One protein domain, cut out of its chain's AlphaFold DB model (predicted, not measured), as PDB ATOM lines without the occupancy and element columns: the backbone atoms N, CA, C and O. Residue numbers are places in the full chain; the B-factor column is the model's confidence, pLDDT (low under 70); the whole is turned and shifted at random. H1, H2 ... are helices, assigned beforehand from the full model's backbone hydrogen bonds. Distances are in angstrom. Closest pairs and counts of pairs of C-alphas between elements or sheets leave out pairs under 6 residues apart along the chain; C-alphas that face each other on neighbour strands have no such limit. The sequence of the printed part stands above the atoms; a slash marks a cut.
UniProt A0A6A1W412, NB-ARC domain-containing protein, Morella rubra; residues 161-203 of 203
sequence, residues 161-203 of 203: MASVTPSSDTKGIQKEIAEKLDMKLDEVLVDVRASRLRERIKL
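Overview. This is residues 161 to 203 of the 203 residues of the protein "NB-ARC domain-containing protein" of Morella rubra (UniProt A0A6A1W412). Two short helices, H1 and H2, lie side by side as a narrow V, closest near their first residues and both running the same way, with residues 181 to 189 turning back from the end of H1 to the start of H2. The stretch before them, residues 161 to 169, makes a loop on the side of H1 away from H2, with its turn near Ser 167. The printed part has 43 residues with two named helices, H1 then H2, and no named strand; the class is all helix. It is compact, with a radius of gyration of the C-alphas of 10.0 A and spans of 30 by 22 by 15 A.

Arrangement. After residues 161 to 169, H1 takes residues 170 to 180. A short link of 9 residues joins it to H2, residues 190 to 201. The two helices touch, with 6 pairs of C-alphas within 8 A; their closest C-alphas are those of Lys 171 and Val 190, 6.2 A apart. Their centres are 10.5 A apart. Their lines stand at a shallow tilt of 29 degrees, and they run the same way. In H1 and H2 every O i to N i+4 pair is within hydrogen-bond range.

Along the chain. The printed part begins with C-alpha 161 at (5.693, 1.042, -4.279). H1 runs from Thr 170, C-alpha at (7.730, -2.974, -18.754), to Lys 180, 15.5 A from first to last C-alpha. H2 runs from Val 190 to Ile 201, C-alpha at (6.774, 12.578, -11.141), and measures 16.6 A.

Size, cuts and confidence. The two C-alphas farthest apart are those of Ser 167 and Leu 203, 30.9 A. The printed part has no cut and ends at residue 203, the chain's last. The mean pLDDT of the printed part is 84.5; residues 168, 202 and 203 are under 70.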
ATOM      1  N   MET A 161       4.931   2.285  -4.291       85.25
ATOM      2  CA  MET A 161       5.693   1.042  -4.279       85.25
ATOM      3  C   MET A 161       5.201   0.143  -5.406       85.25
ATOM      4  O   MET A 161       4.008  -0.128  -5.457       85.25
ATOM      5  N   ALA A 162       6.081  -0.323  -6.290       84.88
ATOM      6  CA  ALA A 162       5.747  -1.252  -7.372       84.88
ATOM      7  C   ALA A 162       6.636  -2.499  -7.297       84.88
ATOM      8  O   ALA A 162       7.812  -2.404  -6.939       84.88
ATOM      9  N   SER A 163       6.076  -3.668  -7.615       78.56
ATOM     10  CA  SER A 163       6.808  -4.935  -7.546       78.56
ATOM     11  C   SER A 163       7.372  -5.309  -8.911       78.56
ATOM     12  O   SER A 163       6.649  -5.378  -9.901       78.56
ATOM     13  N   VAL A 164       8.672  -5.599  -8.965       80.50
ATOM     14  CA  VAL A 164       9.343  -6.061 -10.185       80.50
ATOM     15  C   VAL A 164       9.727  -7.521  -9.999       80.50
ATOM     16  O   VAL A 164      10.571  -7.860  -9.170       80.50
ATOM     17  N   THR A 165       9.104  -8.399 -10.778       77.62
ATOM     18  CA  THR A 165       9.401  -9.838 -10.802       77.62
ATOM     19  C   THR A 165      10.016 -10.231 -12.146       77.62
ATOM     20  O   THR A 165       9.847  -9.511 -13.128       77.62
ATOM     21  N   PRO A 166      10.714 -11.373 -12.267       72.50
ATOM     22  CA  PRO A 166      11.296 -11.787 -13.550       72.50
ATOM     23  C   PRO A 166      10.275 -11.931 -14.690       72.50
ATOM     24  O   PRO A 166      10.631 -11.810 -15.854       72.50
ATOM     25  N   SER A 167       9.009 -12.191 -14.355       71.00
ATOM     26  CA  SER A 167       7.896 -12.282 -15.302       71.00
ATOM     27  C   SER A 167       7.207 -10.943 -15.574       71.00
ATOM     28  O   SER A 167       6.254 -10.909 -16.349       71.00
ATOM     29  N   SER A 168       7.617  -9.864 -14.903       69.75
ATOM     30  CA  SER A 168       7.025  -8.543 -15.097       69.75
ATOM     31  C   SER A 168       7.512  -7.925 -16.405       69.75
ATOM     32  O   SER A 168       8.705  -7.911 -16.708       69.75
ATOM     33  N   ASP A 169       6.572  -7.429 -17.204       82.94
ATOM     34  CA  ASP A 169       6.855  -6.699 -18.427       82.94
ATOM     35  C   ASP A 169       6.854  -5.190 -18.152       82.94
ATOM     36  O   ASP A 169       6.178  -4.684 -17.251       82.94
ATOM     37  N   THR A 170       7.613  -4.429 -18.943       84.38
ATOM     38  CA  THR A 170       7.730  -2.974 -18.754       84.38
ATOM     39  C   THR A 170       6.366  -2.279 -18.814       84.38
ATOM     40  O   THR A 170       6.143  -1.312 -18.088       84.38
ATOM     41  N   LYS A 171       5.426  -2.792 -19.625       86.31
ATOM     42  CA  LYS A 171       4.055  -2.265 -19.692       86.31
ATOM     43  C   LYS A 171       3.284  -2.512 -18.400       86.31
ATOM     44  O   LYS A 171       2.605  -1.592 -17.950       86.31
ATOM     45  N   GLY A 172       3.392  -3.702 -17.809       86.12
ATOM     46  CA  GLY A 172       2.776  -4.040 -16.530       86.12
ATOM     47  C   GLY A 172       3.265  -3.139 -15.403       86.12
ATOM     48  O   GLY A 172       2.443  -2.529 -14.728       86.12
ATOM     49  N   ILE A 173       4.583  -2.951 -15.278       87.38
ATOM     50  CA  ILE A 173       5.172  -2.072 -14.249       87.38
ATOM     51  C   ILE A 173       4.705  -0.622 -14.439       87.38
ATOM     52  O   ILE A 173       4.256   0.023 -13.494       87.38
ATOM     53  N   GLN A 174       4.760  -0.098 -15.669       89.44
ATOM     54  CA  GLN A 174       4.288   1.260 -15.961       89.44
ATOM     55  C   GLN A 174       2.796   1.428 -15.667       89.44
ATOM     56  O   GLN A 174       2.377   2.488 -15.209       89.44
ATOM     57  N   LYS A 175       1.989   0.397 -15.939       90.00
ATOM     58  CA  LYS A 175       0.559   0.397 -15.630       90.00
ATOM     59  C   LYS A 175       0.317   0.393 -14.122       90.00
ATOM     60  O   LYS A 175      -0.475   1.201 -13.666       90.00
ATOM     61  N   GLU A 176       1.021  -0.448 -13.366       89.25
ATOM     62  CA  GLU A 176       0.904  -0.512 -11.904       89.25
ATOM     63  C   GLU A 176       1.256   0.836 -11.257       89.25
ATOM     64  O   GLU A 176       0.522   1.325 -10.401       89.25
ATOM     65  N   ILE A 177       2.351   1.465 -11.698       89.31
ATOM     66  CA  ILE A 177       2.749   2.793 -11.210       89.31
ATOM     67  C   ILE A 177       1.683   3.836 -11.563       89.31
ATOM     68  O   ILE A 177       1.319   4.640 -10.711       89.31
ATOM     69  N   ALA A 178       1.161   3.821 -12.795       90.38
ATOM     70  CA  ALA A 178       0.123   4.759 -13.216       90.38
ATOM     71  C   ALA A 178      -1.167   4.601 -12.406       90.38
ATOM     72  O   ALA A 178      -1.704   5.598 -11.937       90.38
ATOM     73  N   GLU A 179      -1.626   3.367 -12.191       90.44
ATOM     74  CA  GLU A 179      -2.805   3.074 -11.371       90.44
ATOM     75  C   GLU A 179      -2.621   3.587  -9.934       90.44
ATOM     76  O   GLU A 179      -3.543   4.174  -9.381       90.44
ATOM     77  N   LYS A 180      -1.420   3.452  -9.357       89.12
ATOM     78  CA  LYS A 180      -1.098   3.969  -8.013       89.12
ATOM     79  C   LYS A 180      -0.957   5.493  -7.937       89.12
ATOM     80  O   LYS A 180      -1.031   6.037  -6.843       89.12
ATOM     81  N   LEU A 181      -0.758   6.168  -9.069       88.69
ATOM     82  CA  LEU A 181      -0.732   7.633  -9.190       88.69
ATOM     83  C   LEU A 181      -2.083   8.214  -9.647       88.69
ATOM     84  O   LEU A 181      -2.134   9.383 -10.038       88.69
ATOM     85  N   ASP A 182      -3.149   7.403  -9.666       89.19
ATOM     86  CA  ASP A 182      -4.468   7.752 -10.213       89.19
ATOM     87  C   ASP A 182      -4.412   8.264 -11.669       89.19
ATOM     88  O   ASP A 182      -5.173   9.133 -12.103       89.19
ATOM     89  N   MET A 183      -3.501   7.702 -12.465       90.06
ATOM     90  CA  MET A 183      -3.306   8.016 -13.878       90.06
ATOM     91  C   MET A 183      -3.802   6.898 -14.796       90.06
ATOM     92  O   MET A 183      -3.748   5.711 -14.477       90.06
ATOM     93  N   LYS A 184      -4.197   7.278 -16.017       88.25
ATOM     94  CA  LYS A 184      -4.461   6.340 -17.115       88.25
ATOM     95  C   LYS A 184      -3.382   6.457 -18.185       88.25
ATOM     96  O   LYS A 184      -2.998   7.561 -18.568       88.25
ATOM     97  N   LEU A 185      -2.915   5.302 -18.653       88.62
ATOM     98  CA  LEU A 185      -1.959   5.164 -19.750       88.62
ATOM     99  C   LEU A 185      -2.601   4.341 -20.868       88.62
ATOM    100  O   LEU A 185      -2.600   3.103 -20.821       88.62
ATOM    101  N   ASP A 186      -3.131   5.042 -21.865       85.50
ATOM    102  CA  ASP A 186      -3.801   4.456 -23.031       85.50
ATOM    103  C   ASP A 186      -2.824   4.224 -24.198       85.50
ATOM    104  O   ASP A 186      -3.168   3.634 -25.223       85.50
ATOM    105  N   GLU A 187      -1.572   4.664 -24.054       88.75
ATOM    106  CA  GLU A 187      -0.575   4.585 -25.108       88.75
ATOM    107  C   GLU A 187      -0.073   3.156 -25.337       88.75
ATOM    108  O   GLU A 187       0.273   2.407 -24.413       88.75
ATOM    109  N   VAL A 188       0.026   2.797 -26.619       86.56
ATOM    110  CA  VAL A 188       0.506   1.485 -27.079       86.56
ATOM    111  C   VAL A 188       2.022   1.339 -26.894       86.56
ATOM    112  O   VAL A 188       2.514   0.232 -26.635       86.56
ATOM    113  N   LEU A 189       2.758   2.449 -27.025       89.31
ATOM    114  CA  LEU A 189       4.220   2.504 -26.994       89.31
ATOM    115  C   LEU A 189       4.749   2.718 -25.570       89.31
ATOM    116  O   LEU A 189       4.355   3.653 -24.877       89.31
ATOM    117  N   VAL A 190       5.691   1.865 -25.166       88.25
ATOM    118  CA  VAL A 190       6.297   1.839 -23.821       88.25
ATOM    119  C   VAL A 190       7.060   3.127 -23.502       88.25
ATOM    120  O   VAL A 190       6.995   3.622 -22.378       88.25
ATOM    121  N   ASP A 191       7.729   3.717 -24.493       89.44
ATOM    122  CA  ASP A 191       8.518   4.941 -24.301       89.44
ATOM    123  C   ASP A 191       7.632   6.171 -24.068       89.44
ATOM    124  O   ASP A 191       7.967   7.066 -23.287       89.44
ATOM    125  N   VAL A 192       6.454   6.197 -24.701       90.50
ATOM    126  CA  VAL A 192       5.476   7.277 -24.517       90.50
ATOM    127  C   VAL A 192       4.868   7.197 -23.115       90.50
ATOM    128  O   VAL A 192       4.773   8.212 -22.425       90.50
ATOM    129  N   ARG A 193       4.559   5.982 -22.644       90.56
ATOM    130  CA  ARG A 193       4.118   5.724 -21.264       90.56
ATOM    131  C   ARG A 193       5.161   6.178 -20.237       90.56
ATOM    132  O   ARG A 193       4.815   6.867 -19.280       90.56
ATOM    133  N   ALA A 194       6.439   5.843 -20.452       87.19
ATOM    134  CA  ALA A 194       7.539   6.284 -19.589       87.19
ATOM    135  C   ALA A 194       7.667   7.815 -19.553       87.19
ATOM    136  O   ALA A 194       7.866   8.397 -18.487       87.19
ATOM    137  N   SER A 195       7.526   8.465 -20.712       89.88
ATOM    138  CA  SER A 195       7.597   9.924 -20.829       89.88
ATOM    139  C   SER A 195       6.482  10.603 -20.029       89.88
ATOM    140  O   SER A 195       6.769  11.504 -19.243       89.88
ATOM    141  N   ARG A 196       5.242  10.102 -20.125       89.12
ATOM    142  CA  ARG A 196       4.107  10.600 -19.329       89.12
ATOM    143  C   ARG A 196       4.288  10.414 -17.827       89.12
ATOM    144  O   ARG A 196       4.021  11.335 -17.060       89.12
ATOM    145  N   LEU A 197       4.752   9.241 -17.395       88.25
ATOM    146  CA  LEU A 197       5.042   8.996 -15.979       88.25
ATOM    147  C   LEU A 197       6.108   9.966 -15.460       88.25
ATOM    148  O   LEU A 197       5.956  10.545 -14.388       88.25
ATOM    149  N   ARG A 198       7.164  10.202 -16.245       86.75
ATOM    150  CA  ARG A 198       8.227  11.147 -15.890       86.75
ATOM    151  C   ARG A 198       7.713  12.579 -15.750       86.75
ATOM    152  O   ARG A 198       8.185  13.283 -14.867       86.75
ATOM    153  N   GLU A 199       6.786  13.013 -16.600       86.94
ATOM    154  CA  GLU A 199       6.160  14.337 -16.487       86.94
ATOM    155  C   GLU A 199       5.348  14.481 -15.196       86.94
ATOM    156  O   GLU A 199       5.444  15.516 -14.545       86.94
ATOM    157  N   ARG A 200       4.620  13.437 -14.772       84.00
ATOM    158  CA  ARG A 200       3.861  13.453 -13.510       84.00
ATOM    159  C   ARG A 200       4.745  13.478 -12.262       84.00
ATOM    160  O   ARG A 200       4.349  14.086 -11.276       84.00
ATOM    161  N   ILE A 201       5.876  12.770 -12.296       79.75
ATOM    162  CA  ILE A 201       6.774  12.578 -11.141       79.75
ATOM    163  C   ILE A 201       7.727  13.772 -10.949       79.75
ATOM    164  O   ILE A 201       8.254  13.972  -9.864       79.75
ATOM    165  N   LYS A 202       7.989  14.554 -12.004       67.25
ATOM    166  CA  LYS A 202       8.892  15.718 -11.960       67.25
ATOM    167  C   LYS A 202       8.266  17.012 -11.425       67.25
ATOM    168  O   LYS A 202       9.009  17.983 -11.281       67.25
ATOM    169  N   LEU A 203       6.947  17.048 -11.252       47.31
ATOM    170  CA  LEU A 203       6.194  18.190 -10.726       47.31
ATOM    171  C   LEU A 203       6.045  18.059  -9.217       47.31
ATOM    172  O   LEU A 203       6.211  19.108  -8.560       47.31
TER     173      LEU A 203